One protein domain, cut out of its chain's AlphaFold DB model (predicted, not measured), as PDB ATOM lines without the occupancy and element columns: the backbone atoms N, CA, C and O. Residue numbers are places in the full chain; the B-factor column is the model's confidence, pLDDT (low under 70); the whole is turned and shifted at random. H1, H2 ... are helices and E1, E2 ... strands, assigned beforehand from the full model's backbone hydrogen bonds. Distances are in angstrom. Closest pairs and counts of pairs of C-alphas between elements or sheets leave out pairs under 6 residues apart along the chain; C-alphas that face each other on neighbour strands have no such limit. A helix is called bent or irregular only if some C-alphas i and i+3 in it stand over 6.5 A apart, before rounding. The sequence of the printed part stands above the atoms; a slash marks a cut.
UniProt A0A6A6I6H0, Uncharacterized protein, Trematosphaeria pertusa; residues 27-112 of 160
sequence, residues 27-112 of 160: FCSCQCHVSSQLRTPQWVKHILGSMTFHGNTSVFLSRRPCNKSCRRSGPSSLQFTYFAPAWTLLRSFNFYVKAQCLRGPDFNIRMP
ATOM      1  N   PHE A  27      67.514 121.190 151.173       78.44
ATOM      2  CA  PHE A  27      68.399 121.284 150.012       78.44
ATOM      3  C   PHE A  27      69.562 122.255 150.242       78.44
ATOM      4  O   PHE A  27      69.887 123.096 149.402       78.44
ATOM      5  N   CYS A  28      70.220 122.144 151.395       82.00
ATOM      6  CA  CYS A  28      71.416 122.926 151.683       82.00
ATOM      7  C   CYS A  28      72.560 122.601 150.701       82.00
ATOM      8  O   CYS A  28      73.088 121.491 150.662       82.00
ATOM      9  N   SER A  29      73.006 123.606 149.945       84.50
ATOM     10  CA  SER A  29      74.111 123.500 148.976       84.50
ATOM     11  C   SER A  29      75.504 123.744 149.585       84.50
ATOM     12  O   SER A  29      76.427 124.156 148.879       84.50
ATOM     13  N   CYS A  30      75.682 123.547 150.900       85.12
ATOM     14  CA  CYS A  30      76.996 123.686 151.537       85.12
ATOM     15  C   CYS A  30      77.916 122.503 151.199       85.12
ATOM     16  O   CYS A  30      77.475 121.364 151.039       85.12
ATOM     17  N   GLN A  31      79.229 122.729 151.258       83.88
ATOM     18  CA  GLN A  31      80.228 121.651 151.163       83.88
ATOM     19  C   GLN A  31      80.091 120.570 152.251       83.88
ATOM     20  O   GLN A  31      80.615 119.469 152.098       83.88
ATOM     21  N   CYS A  32      79.383 120.882 153.338       81.12
ATOM     22  CA  CYS A  32      79.086 119.965 154.429       81.12
ATOM     23  C   CYS A  32      77.991 118.926 154.113       81.12
ATOM     24  O   CYS A  32      77.954 117.881 154.760       81.12
ATOM     25  N   HIS A  33      77.138 119.191 153.117       83.12
ATOM     26  CA  HIS A  33      76.039 118.317 152.685       83.12
ATOM     27  C   HIS A  33      76.283 117.691 151.313       83.12
ATOM     28  O   HIS A  33      75.727 116.632 151.022       83.12
ATOM     29  N   VAL A  34      77.142 118.296 150.490       83.81
ATOM     30  CA  VAL A  34      77.503 117.751 149.178       83.81
ATOM     31  C   VAL A  34      78.286 116.447 149.342       83.81
ATOM     32  O   VAL A  34      79.388 116.427 149.897       83.81
ATOM     33  N   SER A  35      77.725 115.357 148.813       83.62
ATOM     34  CA  SER A  35      78.439 114.086 148.706       83.62
ATOM     35  C   SER A  35      79.467 114.163 147.586       83.62
ATOM     36  O   SER A  35      79.176 114.600 146.473       83.62
ATOM     37  N   SER A  36      80.683 113.726 147.880       83.06
ATOM     38  CA  SER A  36      81.737 113.571 146.884       83.06
ATOM     39  C   SER A  36      81.962 112.111 146.561       83.06
ATOM     40  O   SER A  36      81.775 111.248 147.419       83.06
ATOM     41  N   GLN A  37      82.426 111.855 145.343       84.44
ATOM     42  CA  GLN A  37      82.833 110.534 144.910       84.44
ATOM     43  C   GLN A  37      84.284 110.563 144.435       84.44
ATOM     44  O   GLN A  37      84.649 111.378 143.592       84.44
ATOM     45  N   LEU A  38      85.099 109.652 144.958       83.75
ATOM     46  CA  LEU A  38      86.454 109.388 144.480       83.75
ATOM     47  C   LEU A  38      86.510 107.957 143.963       83.75
ATOM     48  O   LEU A  38      85.964 107.044 144.584       83.75
ATOM     49  N   ARG A  39      87.172 107.751 142.826       84.25
ATOM     50  CA  ARG A  39      87.325 106.436 142.200       84.25
ATOM     51  C   ARG A  39      88.775 106.227 141.804       84.25
ATOM     52  O   ARG A  39      89.419 107.168 141.345       84.25
ATOM     53  N   THR A  40      89.277 105.002 141.938       83.19
ATOM     54  CA  THR A  40      90.621 104.689 141.448       83.19
ATOM     55  C   THR A  40      90.717 104.866 139.927       83.19
ATOM     56  O   THR A  40      89.802 104.456 139.195       83.19
ATOM     57  N   PRO A  41      91.821 105.463 139.432       82.75
ATOM     58  CA  PRO A  41      92.109 105.551 138.005       82.75
ATOM     59  C   PRO A  41      92.147 104.167 137.349       82.75
ATOM     60  O   PRO A  41      92.566 103.193 137.972       82.75
ATOM     61  N   GLN A  42      91.745 104.076 136.077       78.75
ATOM     62  CA  GLN A  42      91.622 102.795 135.362       78.75
ATOM     63  C   GLN A  42      92.943 102.010 135.306       78.75
ATOM     64  O   GLN A  42      92.934 100.799 135.492       78.75
ATOM     65  N   TRP A  43      94.075 102.697 135.131       79.81
ATOM     66  CA  TRP A  43      95.394 102.063 135.031       79.81
ATOM     67  C   TRP A  43      95.820 101.347 136.325       79.81
ATOM     68  O   TRP A  43      96.465 100.305 136.266       79.81
ATOM     69  N   VAL A  44      95.394 101.840 137.494       82.44
ATOM     70  CA  VAL A  44      95.685 101.215 138.798       82.44
ATOM     71  C   VAL A  44      94.833  99.965 139.027       82.44
ATOM     72  O   VAL A  44      95.225  99.080 139.786       82.44
ATOM     73  N   LYS A  45      93.666  99.860 138.376       79.62
ATOM     74  CA  LYS A  45      92.688  98.804 138.679       79.62
ATOM     75  C   LYS A  45      93.190  97.398 138.413       79.62
ATOM     76  O   LYS A  45      92.786  96.479 139.114       79.62
ATOM     77  N   HIS A  46      94.069  97.227 137.434       75.69
ATOM     78  CA  HIS A  46      94.640  95.917 137.134       75.69
ATOM     79  C   HIS A  46      95.610  95.441 138.222       75.69
ATOM     80  O   HIS A  46      95.741  94.239 138.439       75.69
ATOM     81  N   ILE A  47      96.237  96.379 138.940       79.94
ATOM     82  CA  ILE A  47      97.203  96.086 139.999       79.94
ATOM     83  C   ILE A  47      96.493  95.997 141.350       79.94
ATOM     84  O   ILE A  47      96.593  94.977 142.013       79.94
ATOM     85  N   LEU A  48      95.747  97.031 141.752       82.88
ATOM     86  CA  LEU A  48      95.161  97.141 143.098       82.88
ATOM     87  C   LEU A  48      93.643  96.941 143.142       82.88
ATOM     88  O   LEU A  48      93.067  96.935 144.222       82.88
ATOM     89  N   GLY A  49      92.973  96.802 141.998       81.94
ATOM     90  CA  GLY A  49      91.519  96.688 141.938       81.94
ATOM     91  C   GLY A  49      90.809  98.044 141.888       81.94
ATOM     92  O   GLY A  49      91.413  99.111 141.745       81.94
ATOM     93  N   SER A  50      89.479  98.024 141.967       84.69
ATOM     94  CA  SER A  50      88.666  99.243 141.930       84.69
ATOM     95  C   SER A  50      88.253  99.653 143.339       84.69
ATOM     96  O   SER A  50      87.459  98.963 143.972       84.69
ATOM     97  N   MET A  51      88.710 100.818 143.799       85.19
ATOM     98  CA  MET A  51      88.237 101.438 145.040       85.19
ATOM     99  C   MET A  51      87.334 102.619 144.711       85.19
ATOM    100  O   MET A  51      87.622 103.408 143.807       85.19
ATOM    101  N   THR A  52      86.236 102.739 145.449       86.12
ATOM    102  CA  THR A  52      85.316 103.874 145.360       86.12
ATOM    103  C   THR A  52      85.006 104.381 146.758       86.12
ATOM    104  O   THR A  52      84.597 103.606 147.620       86.12
ATOM    105  N   PHE A  53      85.168 105.683 146.961       85.31
ATOM    106  CA  PHE A  53      84.741 106.389 148.162       85.31
ATOM    107  C   PHE A  53      83.566 107.282 147.792       85.31
ATOM    108  O   PHE A  53      83.643 108.011 146.805       85.31
ATOM    109  N   HIS A  54      82.491 107.226 148.566       86.06
ATOM    110  CA  HIS A  54      81.322 108.078 148.399       86.06
ATOM    111  C   HIS A  54      80.857 108.575 149.763       86.06
ATOM    112  O   HIS A  54      80.699 107.780 150.682       86.06
ATOM    113  N   GLY A  55      80.635 109.874 149.923       84.38
ATOM    114  CA  GLY A  55      80.174 110.409 151.202       84.38
ATOM    115  C   GLY A  55      80.321 111.915 151.335       84.38
ATOM    116  O   GLY A  55      80.948 112.581 150.505       84.38
ATOM    117  N   ASN A  56      79.744 112.441 152.415       81.06
ATOM    118  CA  ASN A  56      79.801 113.859 152.795       81.06
ATOM    119  C   ASN A  56      80.882 114.155 153.856       81.06
ATOM    120  O   ASN A  56      81.022 115.282 154.339       81.06
ATOM    121  N   THR A  57      81.673 113.145 154.214       79.94
ATOM    122  CA  THR A  57      82.815 113.250 155.121       79.94
ATOM    123  C   THR A  57      84.131 113.150 154.354       79.94
ATOM    124  O   THR A  57      84.196 112.763 153.185       79.94
ATOM    125  N   SER A  58      85.215 113.548 155.011       73.69
ATOM    126  CA  SER A  58      86.563 113.174 154.585       73.69
ATOM    127  C   SER A  58      86.819 111.679 154.817       73.69
ATOM    128  O   SER A  58      86.087 111.012 155.551       73.69
ATOM    129  N   VAL A  59      87.900 111.159 154.227       67.75
ATOM    130  CA  VAL A  59      88.357 109.771 154.431       67.75
ATOM    131  C   VAL A  59      88.609 109.469 155.917       67.75
ATOM    132  O   VAL A  59      88.389 108.348 156.359       67.75
ATOM    133  N   PHE A  60      88.961 110.484 156.714       68.81
ATOM    134  CA  PHE A  60      89.133 110.397 158.172       68.81
ATOM    135  C   PHE A  60      87.826 110.585 158.964       68.81
ATOM    136  O   PHE A  60      87.852 110.956 160.134       68.81
ATOM    137  N   LEU A  61      86.668 110.402 158.322       69.31
ATOM    138  CA  LEU A  61      85.329 110.621 158.884       69.31
ATOM    139  C   LEU A  61      85.066 112.038 159.432       69.31
ATOM    140  O   LEU A  61      83.993 112.302 159.972       69.31
ATOM    141  N   SER A  62      85.975 112.993 159.237       75.38
ATOM    142  CA  SER A  62      85.748 114.381 159.632       75.38
ATOM    143  C   SER A  62      84.800 115.049 158.640       75.38
ATOM    144  O   SER A  62      85.043 115.027 157.427       75.38
ATOM    145  N   ARG A  63      83.716 115.648 159.144       75.81
ATOM    146  CA  ARG A  63      82.791 116.448 158.331       75.81
ATOM    147  C   ARG A  63      83.532 117.652 157.747       75.81
ATOM    148  O   ARG A  63      84.300 118.315 158.442       75.81
ATOM    149  N   ARG A  64      83.278 117.944 156.472       80.62
ATOM    150  CA  ARG A  64      83.915 119.064 155.767       80.62
ATOM    151  C   ARG A  64      83.587 120.418 156.415       80.62
ATOM    152  O   ARG A  64      82.525 120.569 157.040       80.62
ATOM    153  N   PRO A  65      84.482 121.415 156.288       81.88
ATOM    154  CA  PRO A  65      84.163 122.780 156.680       81.88
ATOM    155  C   PRO A  65      82.951 123.284 155.890       81.88
ATOM    156  O   PRO A  65      82.737 122.917 154.735       81.88
ATOM    157  N   CYS A  66      82.121 124.092 156.543       85.06
ATOM    158  CA  CYS A  66      80.997 124.729 155.875       85.06
ATOM    159  C   CYS A  66      81.475 126.017 155.199       85.06
ATOM    160  O   CYS A  66      82.255 126.759 155.785       85.06
ATOM    161  N   ASN A  67      80.994 126.286 153.988       86.06
ATOM    162  CA  ASN A  67      81.327 127.485 153.214       86.06
ATOM    163  C   ASN A  67      80.209 128.548 153.208       86.06
ATOM    164  O   ASN A  67      80.381 129.604 152.613       86.06
ATOM    165  N   LYS A  68      79.055 128.256 153.818       82.56
ATOM    166  CA  LYS A  68      77.869 129.128 153.892       82.56
ATOM    167  C   LYS A  68      77.311 129.126 155.318       82.56
ATOM    168  O   LYS A  68      77.700 128.283 156.127       82.56
ATOM    169  N   SER A  69      76.353 130.001 155.613       80.88
ATOM    170  CA  SER A  69      75.569 129.950 156.855       80.88
ATOM    171  C   SER A  69      74.682 128.696 156.881       80.88
ATOM    172  O   SER A  69      73.527 128.733 156.478       80.88
ATOM    173  N   CYS A  70      75.227 127.556 157.313       80.19
ATOM    174  CA  CYS A  70      74.462 126.341 157.606       80.19
ATOM    175  C   CYS A  70      74.747 125.891 159.032       80.19
ATOM    176  O   CYS A  70      75.880 125.905 159.510       80.19
ATOM    177  N   ARG A  71      73.683 125.428 159.676       81.31
ATOM    178  CA  ARG A  71      73.612 124.872 161.029       81.31
ATOM    179  C   ARG A  71      74.317 123.513 161.190       81.31
ATOM    180  O   ARG A  71      74.235 122.888 162.236       81.31
ATOM    181  N   ARG A  72      75.012 123.037 160.143       76.31
ATOM    182  CA  ARG A  72      75.767 121.769 160.086       76.31
ATOM    183  C   ARG A  72      74.959 120.585 160.630       76.31
ATOM    184  O   ARG A  72      75.520 119.714 161.289       76.31
ATOM    185  N   SER A  73      73.663 120.542 160.339       74.75
ATOM    186  CA  SER A  73      72.762 119.489 160.807       74.75
ATOM    187  C   SER A  73      72.778 118.261 159.890       74.75
ATOM    188  O   SER A  73      73.312 118.292 158.781       74.75
ATOM    189  N   GLY A  74      72.190 117.153 160.343       73.69
ATOM    190  CA  GLY A  74      71.998 115.945 159.533       73.69
ATOM    191  C   GLY A  74      73.121 114.905 159.656       73.69
ATOM    192  O   GLY A  74      74.129 115.152 160.321       73.69
ATOM    193  N   PRO A  75      72.955 113.722 159.039       75.50
ATOM    194  CA  PRO A  75      73.867 112.590 159.189       75.50
ATOM    195  C   PRO A  75      75.184 112.776 158.429       75.50
ATOM    196  O   PRO A  75      75.225 113.332 157.332       75.50
ATOM    197  N   SER A  76      76.268 112.264 159.001       80.25
ATOM    198  CA  SER A  76      77.545 112.082 158.310       80.25
ATOM    199  C   SER A  76      77.612 110.655 157.777       80.25
ATOM    200  O   SER A  76      77.386 109.716 158.535       80.25
ATOM    201  N   SER A  77      77.901 110.470 156.492       83.62
ATOM    202  CA  SER A  77      78.006 109.148 155.875       83.62
ATOM    203  C   SER A  77      79.281 109.005 155.053       83.62
ATOM    204  O   SER A  77      79.705 109.924 154.350       83.62
ATOM    205  N   LEU A  78      79.871 107.816 155.147       84.81
ATOM    206  CA  LEU A  78      81.022 107.375 154.378       84.81
ATOM    207  C   LEU A  78      80.747 105.969 153.855       84.81
ATOM    208  O   LEU A  78      80.507 105.045 154.622       84.81
ATOM    209  N   GLN A  79      80.819 105.795 152.546       86.75
ATOM    210  CA  GLN A  79      80.775 104.507 151.882       86.75
ATOM    211  C   GLN A  79      82.114 104.247 151.207       86.75
ATOM    212  O   GLN A  79      82.582 105.036 150.389       86.75
ATOM    213  N   PHE A  80      82.702 103.106 151.523       85.94
ATOM    214  CA  PHE A  80      83.876 102.564 150.875       85.94
ATOM    215  C   PHE A  80      83.498 101.281 150.142       85.94
ATOM    216  O   PHE A  80      82.867 100.387 150.694       85.94
ATOM    217  N   THR A  81      83.873 101.179 148.875       85.81
ATOM    218  CA  THR A  81      83.672  99.962 148.088       85.81
ATOM    219  C   THR A  81      84.988  99.529 147.489       85.81
ATOM    220  O   THR A  81      85.634 100.319 146.800       85.81
ATOM    221  N   TYR A  82      85.346  98.272 147.710       85.25
ATOM    222  CA  TYR A  82      86.523  97.642 147.145       85.25
ATOM    223  C   TYR A  82      86.134  96.452 146.274       85.25
ATOM    224  O   TYR A  82      85.464  95.521 146.722       85.25
ATOM    225  N   PHE A  83      86.609  96.474 145.036       83.44
ATOM    226  CA  PHE A  83      86.609  95.339 144.127       83.44
ATOM    227  C   PHE A  83      88.037  94.895 143.953       83.44
ATOM    228  O   PHE A  83      88.879  95.679 143.511       83.44
ATOM    229  N   ALA A  84      88.295  93.653 144.316       80.31
ATOM    230  CA  ALA A  84      89.638  93.143 144.276       80.31
ATOM    231  C   ALA A  84      90.053  92.817 142.826       80.31
ATOM    232  O   ALA A  84      89.194  92.609 141.960       80.31
ATOM    233  N   PRO A  85      91.360  92.804 142.534       78.44
ATOM    234  CA  PRO A  85      91.882  92.333 141.258       78.44
ATOM    235  C   PRO A  85      91.480  90.888 140.936       78.44
ATOM    236  O   PRO A  85      91.191  90.088 141.819       78.44
ATOM    237  N   ALA A  86      91.574  90.509 139.660       74.25
ATOM    238  CA  ALA A  86      91.269  89.145 139.215       74.25
ATOM    239  C   ALA A  86      92.180  88.064 139.837       74.25
ATOM    240  O   ALA A  86      91.808  86.896 139.867       74.25
ATOM    241  N   TRP A  87      93.365  88.448 140.325       71.94
ATOM    242  CA  TRP A  87      94.359  87.536 140.895       71.94
ATOM    243  C   TRP A  87      94.181  87.273 142.402       71.94
ATOM    244  O   TRP A  87      94.890  86.435 142.956       71.94
ATOM    245  N   THR A  88      93.259  87.953 143.089       74.50
ATOM    246  CA  THR A  88      93.028  87.751 144.530       74.50
ATOM    247  C   THR A  88      91.888  86.771 144.812       74.50
ATOM    248  O   THR A  88      90.904  86.722 144.081       74.50
ATOM    249  N   LEU A  89      91.962  86.058 145.944       69.62
ATOM    250  CA  LEU A  89      90.866  85.209 146.443       69.62
ATOM    251  C   LEU A  89      89.644  86.018 146.916       69.62
ATOM    252  O   LEU A  89      88.508  85.550 146.834       69.62
ATOM    253  N   LEU A  90      89.869  87.239 147.408       66.56
ATOM    254  CA  LEU A  90      88.797  88.170 147.748       66.56
ATOM    255  C   LEU A  90      88.135  88.650 146.448       66.56
ATOM    256  O   LEU A  90      88.847  88.999 145.518       66.56
ATOM    257  N   ARG A  91      86.799  88.696 146.367       72.12
ATOM    258  CA  ARG A  91      86.099  89.205 145.166       72.12
ATOM    259  C   ARG A  91      85.736  90.682 145.302       72.12
ATOM    260  O   ARG A  91      86.123  91.506 144.477       72.12
ATOM    261  N   SER A  92      85.030  91.033 146.372       75.50
ATOM    262  CA  SER A  92      84.688  92.421 146.686       75.50
ATOM    263  C   SER A  92      84.126  92.561 148.090       75.50
ATOM    264  O   SER A  92      83.499  91.634 148.604       75.50
ATOM    265  N   PHE A  93      84.266  93.748 148.668       79.25
ATOM    266  CA  PHE A  93      83.527  94.139 149.859       79.25
ATOM    267  C   PHE A  93      83.074  95.597 149.775       79.25
ATOM    268  O   PHE A  93      83.702  96.451 149.152       79.25
ATOM    269  N   ASN A  94      81.950  95.875 150.415       76.19
ATOM    270  CA  ASN A  94      81.374  97.189 150.608       76.19
ATOM    271  C   ASN A  94      81.306  97.443 152.111       76.19
ATOM    272  O   ASN A  94      80.816  96.613 152.873       76.19
ATOM    273  N   PHE A  95      81.819  98.585 152.522       77.56
ATOM    274  CA  PHE A  95      81.811  99.053 153.889       77.56
ATOM    275  C   PHE A  95      81.092 100.395 153.920       77.56
ATOM    276  O   PHE A  95      81.445 101.318 153.191       77.56
ATOM    277  N   TYR A  96      80.067 100.511 154.747       81.75
ATOM    278  CA  TYR A  96      79.267 101.714 154.879       81.75
ATOM    279  C   TYR A  96      79.210 102.129 156.340       81.75
ATOM    280  O   TYR A  96      78.934 101.312 157.213       81.75
ATOM    281  N   VAL A  97      79.456 103.408 156.593       77.31
ATOM    282  CA  VAL A  97      79.394 104.017 157.915       77.31
ATOM    283  C   VAL A  97      78.464 105.210 157.857       77.31
ATOM    284  O   VAL A  97      78.605 106.080 156.994       77.31
ATOM    285  N   LYS A  98      77.535 105.289 158.803       81.12
ATOM    286  CA  LYS A  98      76.661 106.443 158.991       81.12
ATOM    287  C   LYS A  98      76.683 106.860 160.450       81.12
ATOM    288  O   LYS A  98      76.149 106.172 161.304       81.12
ATOM    289  N   ALA A  99      77.246 108.024 160.731       71.12
ATOM    290  CA  ALA A  99      77.203 108.629 162.052       71.12
ATOM    291  C   ALA A  99      76.043 109.626 162.142       71.12
ATOM    292  O   ALA A  99      75.904 110.536 161.317       71.12
ATOM    293  N   GLN A 100      75.210 109.454 163.165       68.94
ATOM    294  CA  GLN A 100      74.177 110.413 163.557       68.94
ATOM    295  C   GLN A 100      74.485 110.926 164.962       68.94
ATOM    296  O   GLN A 100      74.912 110.150 165.812       68.94
ATOM    297  N   CYS A 101      74.230 112.214 165.216       58.78
ATOM    298  CA  CYS A 101      74.570 112.870 166.485       58.78
ATOM    299  C   CYS A 101      74.002 112.166 167.731       58.78
ATOM    300  O   CYS A 101      74.600 112.270 168.791       58.78
ATOM    301  N   LEU A 102      72.885 111.441 167.603       60.94
ATOM    302  CA  LEU A 102      72.167 110.835 168.734       60.94
ATOM    303  C   LEU A 102      72.260 109.304 168.801       60.94
ATOM    304  O   LEU A 102      71.999 108.727 169.849       60.94
ATOM    305  N   ARG A 103      72.601 108.632 167.694       63.25
ATOM    306  CA  ARG A 103      72.585 107.157 167.588       63.25
ATOM    307  C   ARG A 103      73.975 106.525 167.533       63.25
ATOM    308  O   ARG A 103      74.082 105.309 167.431       63.25
ATOM    309  N   GLY A 104      75.026 107.342 167.598       67.94
ATOM    310  CA  GLY A 104      76.389 106.882 167.365       67.94
ATOM    311  C   GLY A 104      76.618 106.470 165.901       67.94
ATOM    312  O   GLY A 104      75.803 106.781 165.021       67.94
ATOM    313  N   PRO A 105      77.763 105.838 165.608       75.88
ATOM    314  CA  PRO A 105      78.065 105.314 164.285       75.88
ATOM    315  C   PRO A 105      77.343 103.982 164.020       75.88
ATOM    316  O   PRO A 105      77.468 103.028 164.779       75.88
ATOM    317  N   ASP A 106      76.618 103.924 162.907       81.31
ATOM    318  CA  ASP A 106      76.073 102.707 162.305       81.31
ATOM    319  C   ASP A 106      77.070 102.186 161.261       81.31
ATOM    320  O   ASP A 106      77.537 102.954 160.412       81.31
ATOM    321  N   PHE A 107      77.400 100.898 161.337       79.50
ATOM    322  CA  PHE A 107      78.329 100.225 160.439       79.50
ATOM    323  C   PHE A 107      77.611  99.099 159.704       79.50
ATOM    324  O   PHE A 107      77.006  98.218 160.310       79.50
ATOM    325  N   ASN A 108      77.745  99.077 158.385       83.44
ATOM    326  CA  ASN A 108      77.201  98.031 157.542       83.44
ATOM    327  C   ASN A 108      78.298  97.476 156.630       83.44
ATOM    328  O   ASN A 108      78.898  98.208 155.843       83.44
ATOM    329  N   ILE A 109      78.557  96.173 156.740       82.94
ATOM    330  CA  ILE A 109      79.520  95.458 155.898       82.94
ATOM    331  C   ILE A 109      78.737  94.530 154.977       82.94
ATOM    332  O   ILE A 109      77.903  93.753 155.438       82.94
ATOM    333  N   ARG A 110      79.000  94.601 153.672       82.50
ATOM    334  CA  ARG A 110      78.413  93.705 152.672       82.50
ATOM    335  C   ARG A 110      79.503  93.126 151.790       82.50
ATOM    336  O   ARG A 110      80.436  93.822 151.407       82.50
ATOM    337  N   MET A 111      79.346  91.873 151.397       84.12
ATOM    338  CA  MET A 111      80.184  91.233 150.385       84.12
ATOM    339  C   MET A 111      79.315  90.967 149.157       84.12
ATOM    340  O   MET A 111      78.698  89.907 149.073       84.12
ATOM    341  N   PRO A 112      79.168  91.947 148.242       83.69
ATOM    342  CA  PRO A 112      78.318  91.753 147.080       83.69
ATOM    343  C   PRO A 112      78.911  90.673 146.172       83.69
ATOM    344  O   PRO A 112      80.131  90.552 146.035       83.69
TER     345      PRO A 112
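This is residues 27 to 112 of the 160 residues of an uncharacterized protein of Trematosphaeria pertusa (UniProt A0A6A6I6H0). The model is a single, nearly flat slab of five strands side by side, E1 to E5, with no named helix covering either face. A small helix, H1, sits at the end of the slab where E1 passes into E2, and a long loop, residues 56 to 75, loops out at the opposite end before the chain comes back in as E3. The printed part has 86 residues, with the named elements E1, H1, E2, E3, E4, E5 in that order along the chain; the sheet's order is E1 - E2 - E3 - E4 - E5, all antiparallel. The class is mostly strand, with 41 residues, under half, in named elements. The whole is loose, with a radius of gyration of the C-alphas of 15.2 A, and elongated, spanning 48 by 28 by 20 A.

Start at Phe 27 and pass to C-alpha 36 at (81.737, 113.571, 146.884), where E1 begins; it runs to residue 39. H1 follows at residues 42 to 48, 10.2 A long; it is irregular, but only just: C-alphas 43 and 46 are 6.54 A apart. E2 holds residues 50 to 55, 16.8 A. Find C-alpha 76 at (77.545, 112.082, 158.310); from there E3 runs to residue 83, 23.7 A. E4, residues 92 to 100, is the longest strand, 26.8 A. E5, residues 104 to 110, measures 19.8 A and ends at C-alpha 110, (78.413, 93.705, 152.672).

Begin at the edge strand E1, antiparallel to E2 at 175 degrees between their directions; N 38 and O 53 are 2.9 A apart, within hydrogen-bond range. H1 is on the sheet but only grazes it; the closest C-alphas of H1 and E2, those of Val 44 and Ser 50, are 7.9 A apart. In H1, 1 of 3 O i to N i+4 pairs and 2 of 4 O i to N i+3 pairs are within range. E2, E3, E4 and E5 form a meander, each strand the antiparallel neighbour of the one before, and each successive two are a hairpin. Look for N 79 and O 54 at 2.7 A between E2 and E3, N 80 and O 95 at 2.7 A between E3 and E4, and N 94 and O 110 at 2.7 A between E4 and the other edge strand, E5. E1 and E5 are apart.

The C-alphas farthest apart, those of Ser 69 and Trp 87, are 49.1 A from each other. The printed part has no cut. The link from E2 to E3, 20 residues, is long. The mean pLDDT of the printed part is 79.2; look for values under 70 at residues 59 to 61, 89 to 90 and 100 to 104.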